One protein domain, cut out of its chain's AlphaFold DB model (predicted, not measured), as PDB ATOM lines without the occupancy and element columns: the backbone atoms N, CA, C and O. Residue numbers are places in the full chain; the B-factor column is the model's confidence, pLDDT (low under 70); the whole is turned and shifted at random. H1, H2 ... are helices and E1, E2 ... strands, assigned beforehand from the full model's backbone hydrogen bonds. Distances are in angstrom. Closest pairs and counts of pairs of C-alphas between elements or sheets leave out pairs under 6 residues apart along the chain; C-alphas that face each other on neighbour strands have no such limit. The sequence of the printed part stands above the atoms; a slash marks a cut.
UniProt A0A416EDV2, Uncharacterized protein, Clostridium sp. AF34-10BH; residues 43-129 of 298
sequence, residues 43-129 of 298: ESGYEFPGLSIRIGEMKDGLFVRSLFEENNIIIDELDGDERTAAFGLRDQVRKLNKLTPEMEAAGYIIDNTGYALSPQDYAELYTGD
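What this domain is: This is residues 43 to 129 of the 298 residues of an uncharacterized protein of Clostridium sp. AF34-10BH (UniProt A0A416EDV2). A small two-stranded hairpin, E1 and E2, packs through E2 on a helical hairpin, H1 and H2; the short helices H3 and H4, with a long link between them, lie toward the end where H1 begins and H2 ends. The printed part has 87 residues, with elements in the order E1, E2, H1, H2, H3, H4; the sheet E1 - E2 is antiparallel and the class is mostly helix. It is compact, with a radius of gyration of the C-alphas of 12.8 A, and spans 35 by 31 by 19 A.

How they stand to each other: E1, residues 44 to 46, and E2, residues 55 to 59, form a hairpin, with N 46 and O 55 at 3.0 A and N 58 and O 44 at 2.8 A, within hydrogen-bond range. The closest C-alphas of E2 and H2, residues 80 to 94, are those of Gly 56 and Val 93, 5.8 A apart. H1, residues 67 to 77, touches residues 83 to 87 of H2, closest at the C-alphas of Ile 74 and Arg 83, 6.3 A; they form a helical hairpin, at a shallow tilt of 20 degrees, opposite ways. H4, residues 119 to 126, is close to H1 but not clearly touching, the closest C-alphas being Leu 67 and Asp 121 at 6.2 A. H3, residues 101 to 105, is apart from H2 and H4. In H1, H2, H3 and H4 every O i to N i+4 pair is within hydrogen-bond range.

Where its parts are: E1 begins at C-alpha 44 (126.591, 163.283, 156.226). E2 measures 12.5 A, H1 15.7 A, H2 21.4 A and H4 10.5 A from first to last C-alpha. H4 ends at C-alpha 126 (122.953, 137.586, 146.873).

The domain as a whole: The C-alphas farthest apart, those of Gly 80 and Ala 105, are 37.6 A apart. The printed part has no cut, and the link from H3 to H4 is long. pLDDT is under 70 at residue 43, residues 104 to 107 and residues 119 to 129.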
ATOM      1  N   GLU A  43     123.052 166.342 156.403       50.62
ATOM      2  CA  GLU A  43     123.448 165.356 155.391       50.62
ATOM      3  C   GLU A  43     124.937 165.003 155.576       50.62
ATOM      4  O   GLU A  43     125.821 165.857 155.448       50.62
ATOM      5  N   SER A  44     125.226 163.747 155.928       74.00
ATOM      6  CA  SER A  44     126.591 163.283 156.226       74.00
ATOM      7  C   SER A  44     127.153 162.481 155.056       74.00
ATOM      8  O   SER A  44     126.385 161.970 154.256       74.00
ATOM      9  N   GLY A  45     128.478 162.403 154.916       81.06
ATOM     10  CA  GLY A  45     129.163 161.712 153.816       81.06
ATOM     11  C   GLY A  45     130.524 162.342 153.518       81.06
ATOM     12  O   GLY A  45     130.789 163.473 153.930       81.06
ATOM     13  N   TYR A  46     131.398 161.626 152.808       87.31
ATOM     14  CA  TYR A  46     132.758 162.096 152.530       87.31
ATOM     15  C   TYR A  46     132.890 162.613 151.098       87.31
ATOM     16  O   TYR A  46     132.695 161.866 150.141       87.31
ATOM     17  N   GLU A  47     133.253 163.886 150.948       89.75
ATOM     18  CA  GLU A  47     133.662 164.426 149.650       89.75
ATOM     19  C   GLU A  47     134.970 163.774 149.197       89.75
ATOM     20  O   GLU A  47     135.904 163.600 149.984       89.75
ATOM     21  N   PHE A  48     135.045 163.438 147.912       88.81
ATOM     22  CA  PHE A  48     136.230 162.848 147.310       88.81
ATOM     23  C   PHE A  48     136.548 163.580 145.996       88.81
ATOM     24  O   PHE A  48     135.648 163.756 145.171       88.81
ATOM     25  N   PRO A  49     137.793 164.043 145.778       86.25
ATOM     26  CA  PRO A  49     138.147 164.769 144.563       86.25
ATOM     27  C   PRO A  49     137.848 163.956 143.300       86.25
ATOM     28  O   PRO A  49     138.265 162.810 143.192       86.25
ATOM     29  N   GLY A  50     137.147 164.567 142.346       83.06
ATOM     30  CA  GLY A  50     136.798 163.919 141.079       83.06
ATOM     31  C   GLY A  50     135.508 163.095 141.103       83.06
ATOM     32  O   GLY A  50     135.123 162.617 140.045       83.06
ATOM     33  N   LEU A  51     134.820 162.981 142.248       86.75
ATOM     34  CA  LEU A  51     133.493 162.361 142.337       86.75
ATOM     35  C   LEU A  51     132.375 163.403 142.425       86.75
ATOM     36  O   LEU A  51     132.480 164.400 143.143       86.75
ATOM     37  N   SER A  52     131.281 163.138 141.717       88.00
ATOM     38  CA  SER A  52     130.047 163.927 141.730       88.00
ATOM     39  C   SER A  52     129.177 163.669 142.965       88.00
ATOM     40  O   SER A  52     128.240 164.424 143.232       88.00
ATOM     41  N   ILE A  53     129.504 162.630 143.737       86.50
ATOM     42  CA  ILE A  53     128.785 162.203 144.939       86.50
ATOM     43  C   ILE A  53     129.665 162.257 146.188       86.50
ATOM     44  O   ILE A  53     130.895 162.226 146.119       86.50
ATOM     45  N   ARG A  54     129.016 162.265 147.354       86.12
ATOM     46  CA  ARG A  54     129.666 161.988 148.637       86.12
ATOM     47  C   ARG A  54     129.646 160.486 148.898       86.12
ATOM     48  O   ARG A  54     128.608 159.843 148.762       86.12
ATOM     49  N   ILE A  55     130.789 159.930 149.284       88.75
ATOM     50  CA  ILE A  55     130.917 158.506 149.602       88.75
ATOM     51  C   ILE A  55     130.270 158.228 150.958       88.75
ATOM     52  O   ILE A  55     130.575 158.910 151.945       88.75
ATOM     53  N   GLY A  56     129.407 157.207 151.003       83.12
ATOM     54  CA  GLY A  56     128.696 156.797 152.210       83.12
ATOM     55  C   GLY A  56     127.761 157.884 152.726       83.12
ATOM     56  O   GLY A  56     127.671 158.091 153.933       83.12
ATOM     57  N   GLU A  57     127.129 158.616 151.807       85.75
ATOM     58  CA  GLU A  57     126.203 159.679 152.162       85.75
ATOM     59  C   GLU A  57     125.005 159.119 152.936       85.75
ATOM     60  O   GLU A  57     124.389 158.144 152.495       85.75
ATOM     61  N   MET A  58     124.671 159.735 154.071       80.62
ATOM     62  CA  MET A  58     123.559 159.321 154.920       80.62
ATOM     63  C   MET A  58     122.561 160.449 155.131       80.62
ATOM     64  O   MET A  58     122.937 161.589 155.424       80.62
ATOM     65  N   LYS A  59     121.284 160.078 155.098       77.31
ATOM     66  CA  LYS A  59     120.150 160.924 155.448       77.31
ATOM     67  C   LYS A  59     119.205 160.139 156.344       77.31
ATOM     68  O   LYS A  59     118.947 158.967 156.091       77.31
ATOM     69  N   ASP A  60     118.753 160.768 157.426       76.38
ATOM     70  CA  ASP A  60     117.872 160.143 158.422       76.38
ATOM     71  C   ASP A  60     118.410 158.798 158.959       76.38
ATOM     72  O   ASP A  60     117.661 157.866 159.239       76.38
ATOM     73  N   GLY A  61     119.739 158.686 159.082       72.44
ATOM     74  CA  GLY A  61     120.400 157.475 159.575       72.44
ATOM     75  C   GLY A  61     120.450 156.309 158.581       72.44
ATOM     76  O   GLY A  61     120.822 155.210 158.989       72.44
ATOM     77  N   LEU A  62     120.130 156.533 157.299       76.81
ATOM     78  CA  LEU A  62     120.177 155.542 156.216       76.81
ATOM     79  C   LEU A  62     121.080 156.002 155.070       76.81
ATOM     80  O   LEU A  62     121.211 157.202 154.835       76.81
ATOM     81  N   PHE A  63     121.665 155.054 154.329       82.62
ATOM     82  CA  PHE A  63     122.439 155.395 153.136       82.62
ATOM     83  C   PHE A  63     121.513 155.972 152.069       82.62
ATOM     84  O   PHE A  63     120.480 155.388 151.748       82.62
ATOM     85  N   VAL A  64     121.908 157.113 151.505       81.19
ATOM     86  CA  VAL A  64     121.155 157.789 150.439       81.19
ATOM     87  C   VAL A  64     121.175 156.970 149.151       81.19
ATOM     88  O   VAL A  64     120.192 156.958 148.419       81.19
ATOM     89  N   ARG A  65     122.295 156.287 148.880       83.62
ATOM     90  CA  ARG A  65     122.505 155.492 147.663       83.62
ATOM     91  C   ARG A  65     122.734 154.030 147.984       83.62
ATOM     92  O   ARG A  65     123.409 153.702 148.970       83.62
ATOM     93  N   SER A  66     122.267 153.169 147.088       84.44
ATOM     94  CA  SER A  66     122.594 151.748 147.131       84.44
ATOM     95  C   SER A  66     124.112 151.546 147.002       84.44
ATOM     96  O   SER A  66     124.852 152.415 146.522       84.44
ATOM     97  N   LEU A  67     124.606 150.410 147.485       84.94
ATOM     98  CA  LEU A  67     126.006 150.017 147.353       84.94
ATOM     99  C   LEU A  67     126.410 149.937 145.878       84.94
ATOM    100  O   LEU A  67     127.522 150.338 145.534       84.94
ATOM    101  N   PHE A  68     125.510 149.463 145.015       83.44
ATOM    102  CA  PHE A  68     125.751 149.327 143.581       83.44
ATOM    103  C   PHE A  68     125.725 150.656 142.835       83.44
ATOM    104  O   PHE A  68     126.578 150.882 141.979       83.44
ATOM    105  N   GLU A  69     124.803 151.554 143.177       83.00
ATOM    106  CA  GLU A  69     124.744 152.892 142.588       83.00
ATOM    107  C   GLU A  69     126.034 153.666 142.887       83.00
ATOM    108  O   GLU A  69     126.686 154.175 141.976       83.00
ATOM    109  N   GLU A  70     126.467 153.672 144.150       86.75
ATOM    110  CA  GLU A  70     127.732 154.291 144.547       86.75
ATOM    111  C   GLU A  70     128.935 153.607 143.873       86.75
ATOM    112  O   GLU A  70     129.869 154.279 143.437       86.75
ATOM    113  N   ASN A  71     128.909 152.276 143.736       89.94
ATOM    114  CA  ASN A  71     129.954 151.520 143.046       89.94
ATOM    115  C   ASN A  71     130.077 151.905 141.565       89.94
ATOM    116  O   ASN A  71     131.191 152.108 141.089       89.94
ATOM    117  N   ASN A  72     128.955 152.022 140.854       88.06
ATOM    118  CA  ASN A  72     128.943 152.362 139.433       88.06
ATOM    119  C   ASN A  72     129.466 153.780 139.196       88.06
ATOM    120  O   ASN A  72     130.317 153.970 138.335       88.06
ATOM    121  N   ILE A  73     129.069 154.747 140.030       87.69
ATOM    122  CA  ILE A  73     129.564 156.128 139.927       87.69
ATOM    123  C   ILE A  73     131.083 156.189 140.158       87.69
ATOM    124  O   ILE A  73     131.796 156.841 139.398       87.69
ATOM    125  N   ILE A  74     131.609 155.453 141.149       88.75
ATOM    126  CA  ILE A  74     133.062 155.368 141.386       88.75
ATOM    127  C   ILE A  74     133.802 154.776 140.176       88.75
ATOM    128  O   ILE A  74     134.909 155.213 139.856       88.75
ATOM    129  N   ILE A  75     133.218 153.778 139.509       91.69
ATOM    130  CA  ILE A  75     133.810 153.174 138.310       91.69
ATOM    131  C   ILE A  75     133.771 154.152 137.134       91.69
ATOM    132  O   ILE A  75     134.774 154.272 136.432       91.69
ATOM    133  N   ASP A  76     132.656 154.847 136.933       93.06
ATOM    134  CA  ASP A  76     132.437 155.691 135.758       93.06
ATOM    135  C   ASP A  76     133.221 157.010 135.805       93.06
ATOM    136  O   ASP A  76     133.634 157.514 134.759       93.06
ATOM    137  N   GLU A  77     133.441 157.576 136.995       94.19
ATOM    138  CA  GLU A  77     134.021 158.919 137.138       94.19
ATOM    139  C   GLU A  77     135.508 158.929 137.506       94.19
ATOM    140  O   GLU A  77     136.204 159.901 137.205       94.19
ATOM    141  N   LEU A  78     136.017 157.863 138.130       92.56
ATOM    142  CA  LEU A  78     137.413 157.770 138.555       92.56
ATOM    143  C   LEU A  78     138.142 156.623 137.866       92.56
ATOM    144  O   LEU A  78     137.559 155.586 137.563       92.56
ATOM    145  N   ASP A  79     139.462 156.757 137.741       92.06
ATOM    146  CA  ASP A  79     140.347 155.733 137.190       92.06
ATOM    147  C   ASP A  79     141.576 155.485 138.078       92.06
ATOM    148  O   ASP A  79     141.948 156.292 138.930       92.06
ATOM    149  N   GLY A  80     142.223 154.332 137.878       92.81
ATOM    150  CA  GLY A  80     143.517 154.004 138.482       92.81
ATOM    151  C   GLY A  80     143.559 154.108 140.015       92.81
ATOM    152  O   GLY A  80     142.743 153.512 140.727       92.81
ATOM    153  N   ASP A  81     144.554 154.838 140.520       92.12
ATOM    154  CA  ASP A  81     144.815 154.975 141.958       92.12
ATOM    155  C   ASP A  81     143.705 155.753 142.681       92.12
ATOM    156  O   ASP A  81     143.384 155.442 143.829       92.12
ATOM    157  N   GLU A  82     143.064 156.711 142.002       89.50
ATOM    158  CA  GLU A  82     141.966 157.507 142.565       89.50
ATOM    159  C   GLU A  82     140.730 156.636 142.805       89.50
ATOM    160  O   GLU A  82     140.175 156.647 143.906       89.50
ATOM    161  N   ARG A  83     140.367 155.783 141.835       92.50
ATOM    162  CA  ARG A  83     139.286 154.794 141.993       92.50
ATOM    163  C   ARG A  83     139.564 153.843 143.158       92.50
ATOM    164  O   ARG A  83     138.683 153.543 143.961       92.50
ATOM    165  N   THR A  84     140.806 153.376 143.265       91.00
ATOM    166  CA  THR A  84     141.221 152.458 144.335       91.00
ATOM    167  C   THR A  84     141.098 153.118 145.711       91.00
ATOM    168  O   THR A  84     140.588 152.503 146.650       91.00
ATOM    169  N   ALA A  85     141.514 154.381 145.833       90.00
ATOM    170  CA  ALA A  85     141.380 155.150 147.065       90.00
ATOM    171  C   ALA A  85     139.908 155.421 147.431       90.00
ATOM    172  O   ALA A  85     139.546 155.278 148.601       90.00
ATOM    173  N   ALA A  86     139.052 155.726 146.450       88.69
ATOM    174  CA  ALA A  86     137.616 155.906 146.664       88.69
ATOM    175  C   ALA A  86     136.945 154.629 147.199       88.69
ATOM    176  O   ALA A  86     136.210 154.688 148.187       88.69
ATOM    177  N   PHE A  87     137.261 153.454 146.641       90.75
ATOM    178  CA  PHE A  87     136.767 152.184 147.186       90.75
ATOM    179  C   PHE A  87     137.282 151.894 148.596       90.75
ATOM    180  O   PHE A  87     136.524 151.419 149.438       90.75
ATOM    181  N   GLY A  88     138.543 152.225 148.882       90.00
ATOM    182  CA  GLY A  88     139.094 152.109 150.230       90.00
ATOM    183  C   GLY A  88     138.359 152.981 151.254       90.00
ATOM    184  O   GLY A  88     138.176 152.554 152.395       90.00
ATOM    185  N   LEU A  89     137.921 154.180 150.860       90.25
ATOM    186  CA  LEU A  89     137.114 155.056 151.710       90.25
ATOM    187  C   LEU A  89     135.690 154.518 151.875       90.25
ATOM    188  O   LEU A  89     135.214 154.414 153.002       90.25
ATOM    189  N   ARG A  90     135.038 154.096 150.787       92.31
ATOM    190  CA  ARG A  90     133.712 153.463 150.849       92.31
ATOM    191  C   ARG A  90     133.691 152.302 151.830       92.31
ATOM    192  O   ARG A  90     132.789 152.209 152.657       92.31
ATOM    193  N   ASP A  91     134.677 151.420 151.736       89.62
ATOM    194  CA  ASP A  91     134.774 150.245 152.593       89.62
ATOM    195  C   ASP A  91     134.835 150.616 154.070       89.62
ATOM    196  O   ASP A  91     134.197 149.956 154.880       89.62
ATOM    197  N   GLN A  92     135.549 151.687 154.421       87.81
ATOM    198  CA  GLN A  92     135.615 152.170 155.801       87.81
ATOM    199  C   GLN A  92     134.271 152.698 156.309       87.81
ATOM    200  O   GLN A  92     133.980 152.560 157.493       87.81
ATOM    201  N   VAL A  93     133.466 153.303 155.434       88.25
ATOM    202  CA  VAL A  93     132.205 153.950 155.820       88.25
ATOM    203  C   VAL A  93     131.035 152.968 155.817       88.25
ATOM    204  O   VAL A  93     130.182 153.019 156.698       88.25
ATOM    205  N   ARG A  94     130.990 152.057 154.840       87.50
ATOM    206  CA  ARG A  94     129.885 151.104 154.677       87.50
ATOM    207  C   ARG A  94     130.081 149.797 155.436       87.50
ATOM    208  O   ARG A  94     129.092 149.098 155.669       87.50
ATOM    209  N   LYS A  95     131.312 149.438 155.824       90.00
ATOM    210  CA  LYS A  95     131.533 148.271 156.686       90.00
ATOM    211  C   LYS A  95     131.284 148.644 158.137       90.00
ATOM    212  O   LYS A  95     132.050 149.394 158.739       90.00
ATOM    213  N   LEU A  96     130.216 148.097 158.702       84.94
ATOM    214  CA  LEU A  96     129.785 148.381 160.061       84.94
ATOM    215  C   LEU A  96     129.919 147.131 160.928       84.94
ATOM    216  O   LEU A  96     129.600 146.021 160.516       84.94
ATOM    217  N   ASN A  97     130.342 147.320 162.177       84.25
ATOM    218  CA  ASN A  97     130.338 146.241 163.173       84.25
ATOM    219  C   ASN A  97     128.937 145.998 163.757       84.25
ATOM    220  O   ASN A  97     128.668 144.936 164.317       84.25
ATOM    221  N   LYS A  98     128.067 147.010 163.686       86.75
ATOM    222  CA  LYS A  98     126.685 146.977 164.159       86.75
ATOM    223  C   LYS A  98     125.862 147.995 163.370       86.75
ATOM    224  O   LYS A  98     126.367 149.073 163.066       86.75
ATOM    225  N   LEU A  99     124.612 147.652 163.077       75.31
ATOM    226  CA  LEU A  99     123.646 148.561 162.469       75.31
ATOM    227  C   LEU A  99     123.201 149.649 163.455       75.31
ATOM    228  O   LEU A  99     123.199 149.450 164.676       75.31
ATOM    229  N   THR A 100     122.821 150.801 162.911       81.44
ATOM    230  CA  THR A 100     122.112 151.840 163.666       81.44
ATOM    231  C   THR A 100     120.653 151.419 163.893       81.44
ATOM    232  O   THR A 100     120.142 150.577 163.149       81.44
ATOM    233  N   PRO A 101     119.948 151.976 164.894       74.81
ATOM    234  CA  PRO A 101     118.524 151.699 165.097       74.81
ATOM    235  C   PRO A 101     117.664 151.976 163.856       74.81
ATOM    236  O   PRO A 101     116.729 151.229 163.574       74.81
ATOM    237  N   GLU A 102     117.999 153.018 163.095       71.88
ATOM    238  CA  GLU A 102     117.309 153.402 161.862       71.88
ATOM    239  C   GLU A 102     117.510 152.341 160.775       71.88
ATOM    240  O   GLU A 102     116.548 151.915 160.140       71.88
ATOM    241  N   MET A 103     118.740 151.841 160.619       73.12
ATOM    242  CA  MET A 103     119.070 150.747 159.704       73.12
ATOM    243  C   MET A 103     118.389 149.433 160.099       73.12
ATOM    244  O   MET A 103     117.842 148.749 159.236       73.12
ATOM    245  N   GLU A 104     118.388 149.083 161.391       63.22
ATOM    246  CA  GLU A 104     117.683 147.896 161.899       63.22
ATOM    247  C   GLU A 104     116.174 147.996 161.614       63.22
ATOM    248  O   GLU A 104     115.569 147.032 161.144       63.22
ATOM    249  N   ALA A 105     115.574 149.171 161.838       56.78
ATOM    250  CA  ALA A 105     114.166 149.430 161.540       56.78
ATOM    251  C   ALA A 105     113.858 149.392 160.032       56.78
ATOM    252  O   ALA A 105     112.789 148.927 159.640       56.78
ATOM    253  N   ALA A 106     114.798 149.831 159.192       52.31
ATOM    254  CA  ALA A 106     114.704 149.781 157.735       52.31
ATOM    255  C   ALA A 106     115.055 148.403 157.135       52.31
ATOM    256  O   ALA A 106     115.037 148.243 155.915       52.31
ATOM    257  N   GLY A 107     115.365 147.401 157.966       61.84
ATOM    258  CA  GLY A 107     115.618 146.029 157.522       61.84
ATOM    259  C   GLY A 107     116.996 145.799 156.903       61.84
ATOM    260  O   GLY A 107     117.175 144.824 156.174       61.84
ATOM    261  N   TYR A 108     117.969 146.667 157.177       78.50
ATOM    262  CA  TYR A 108     119.351 146.433 156.770       78.50
ATOM    263  C   TYR A 108     119.909 145.180 157.447       78.50
ATOM    264  O   TYR A 108     119.499 144.803 158.548       78.50
ATOM    265  N   ILE A 109     120.910 144.572 156.816       73.62
ATOM    266  CA  ILE A 109     121.696 143.494 157.414       73.62
ATOM    267  C   ILE A 109     123.188 143.766 157.258       73.62
ATOM    268  O   ILE A 109     123.599 144.495 156.362       73.62
ATOM    269  N   ILE A 110     124.004 143.163 158.120       79.25
ATOM    270  CA  ILE A 110     125.454 143.118 157.922       79.25
ATOM    271  C   ILE A 110     125.802 141.765 157.312       79.25
ATOM    272  O   ILE A 110     125.498 140.728 157.908       79.25
ATOM    273  N   ASP A 111     126.412 141.777 156.131       76.38
ATOM    274  CA  ASP A 111     126.835 140.548 155.465       76.38
ATOM    275  C   ASP A 111     128.129 139.964 156.065       76.38
ATOM    276  O   ASP A 111     128.747 140.509 156.984       76.38
ATOM    277  N   ASN A 112     128.568 138.824 155.540       73.25
ATOM    278  CA  ASN A 112     129.793 138.156 155.987       73.25
ATOM    279  C   ASN A 112     131.087 138.943 155.688       73.25
ATOM    280  O   ASN A 112     132.137 138.598 156.231       73.25
ATOM    281  N   THR A 113     131.031 139.976 154.847       76.25
ATOM    282  CA  THR A 113     132.159 140.867 154.538       76.25
ATOM    283  C   THR A 113     132.157 142.142 155.389       76.25
ATOM    284  O   THR A 113     133.138 142.895 155.380       76.25
ATOM    285  N   GLY A 114     131.092 142.349 156.168       82.44
ATOM    286  CA  GLY A 114     130.913 143.461 157.090       82.44
ATOM    287  C   GLY A 114     130.124 144.636 156.516       82.44
ATOM    288  O   GLY A 114     129.940 145.608 157.243       82.44
ATOM    289  N   TYR A 115     129.659 144.595 155.262       84.19
ATOM    290  CA  TYR A 115     128.866 145.700 154.712       84.19
ATOM    291  C   TYR A 115     127.475 145.731 155.324       84.19
ATOM    292  O   TYR A 115     126.796 144.707 155.375       84.19
ATOM    293  N   ALA A 116     127.036 146.926 155.712       79.44
ATOM    294  CA  ALA A 116     125.629 147.192 155.949       79.44
ATOM    295  C   ALA A 116     124.909 147.304 154.598       79.44
ATOM    296  O   ALA A 116     125.112 148.260 153.850       79.44
ATOM    297  N   LEU A 117     124.091 146.303 154.289       76.50
ATOM    298  CA  LEU A 117     123.336 146.196 153.051       76.50
ATOM    299  C   LEU A 117     121.884 146.554 153.313       76.50
ATOM    300  O   LEU A 117     121.259 146.003 154.224       76.50
ATOM    301  N   SER A 118     121.355 147.460 152.494       72.69
ATOM    302  CA  SER A 118     119.913 147.659 152.424       72.69
ATOM    303  C   SER A 118     119.239 146.375 151.918       72.69
ATOM    304  O   SER A 118     119.898 145.537 151.291       72.69
ATOM    305  N   PRO A 119     117.923 146.202 152.130       67.31
ATOM    306  CA  PRO A 119     117.189 145.096 151.519       67.31
ATOM    307  C   PRO A 119     117.397 145.001 149.999       67.31
ATOM    308  O   PRO A 119     117.518 143.900 149.465       67.31
ATOM    309  N   GLN A 120     117.494 146.149 149.318       68.31
ATOM    310  CA  GLN A 120     117.769 146.222 147.885       68.31
ATOM    311  C   GLN A 120     119.181 145.724 147.550       68.31
ATOM    312  O   GLN A 120     119.333 144.868 146.686       68.31
ATOM    313  N   ASP A 121     120.204 146.209 148.257       64.12
ATOM    314  CA  ASP A 121     121.590 145.786 148.021       64.12
ATOM    315  C   ASP A 121     121.774 144.295 148.277       64.12
ATOM    316  O   ASP A 121     122.473 143.609 147.536       64.12
ATOM    317  N   TYR A 122     121.147 143.780 149.332       62.22
ATOM    318  CA  TYR A 122     121.215 142.363 149.650       62.22
ATOM    319  C   TYR A 122     120.569 141.510 148.555       62.22
ATOM    320  O   TYR A 122     121.125 140.471 148.191       62.22
ATOM    321  N   ALA A 123     119.439 141.964 148.003       57.03
ATOM    322  CA  ALA A 123     118.832 141.332 146.843       57.03
ATOM    323  C   ALA A 123     119.804 141.352 145.651       57.03
ATOM    324  O   ALA A 123     120.196 140.297 145.154       57.03
ATOM    325  N   GLU A 124     120.297 142.520 145.254       62.84
ATOM    326  CA  GLU A 124     121.200 142.653 144.104       62.84
ATOM    327  C   GLU A 124     122.520 141.853 144.261       62.84
ATOM    328  O   GLU A 124     123.012 141.287 143.284       62.84
ATOM    329  N   LEU A 125     123.085 141.726 145.474       62.34
ATOM    330  CA  LEU A 125     124.324 140.960 145.728       62.34
ATOM    331  C   LEU A 125     124.126 139.444 145.783       62.34
ATOM    332  O   LEU A 125     124.987 138.697 145.310       62.34
ATOM    333  N   TYR A 126     123.061 138.982 146.437       54.06
ATOM    334  CA  TYR A 126     122.953 137.586 146.873       54.06
ATOM    335  C   TYR A 126     121.775 136.833 146.266       54.06
ATOM    336  O   TYR A 126     121.727 135.609 146.398       54.06
ATOM    337  N   THR A 127     120.854 137.519 145.588       45.00
ATOM    338  CA  THR A 127     119.712 136.862 144.931       45.00
ATOM    339  C   THR A 127     119.951 136.565 143.450       45.00
ATOM    340  O   THR A 127     119.148 135.869 142.839       45.00
ATOM    341  N   GLY A 128     121.112 136.955 142.896       38.34
ATOM    342  CA  GLY A 128     121.405 136.803 141.467       38.34
ATOM    343  C   GLY A 128     120.499 137.701 140.625       38.34
ATOM    344  O   GLY A 128     119.547 138.266 141.150       38.34
ATOM    345  N   ASP A 129     120.816 137.878 139.338       36.12
ATOM    346  CA  ASP A 129     119.957 138.628 138.416       36.12
ATOM    347  C   ASP A 129     118.507 138.203 138.631       36.12
ATOM    348  O   ASP A 129     118.144 137.048 138.383       36.12
TER     349      ASP A 129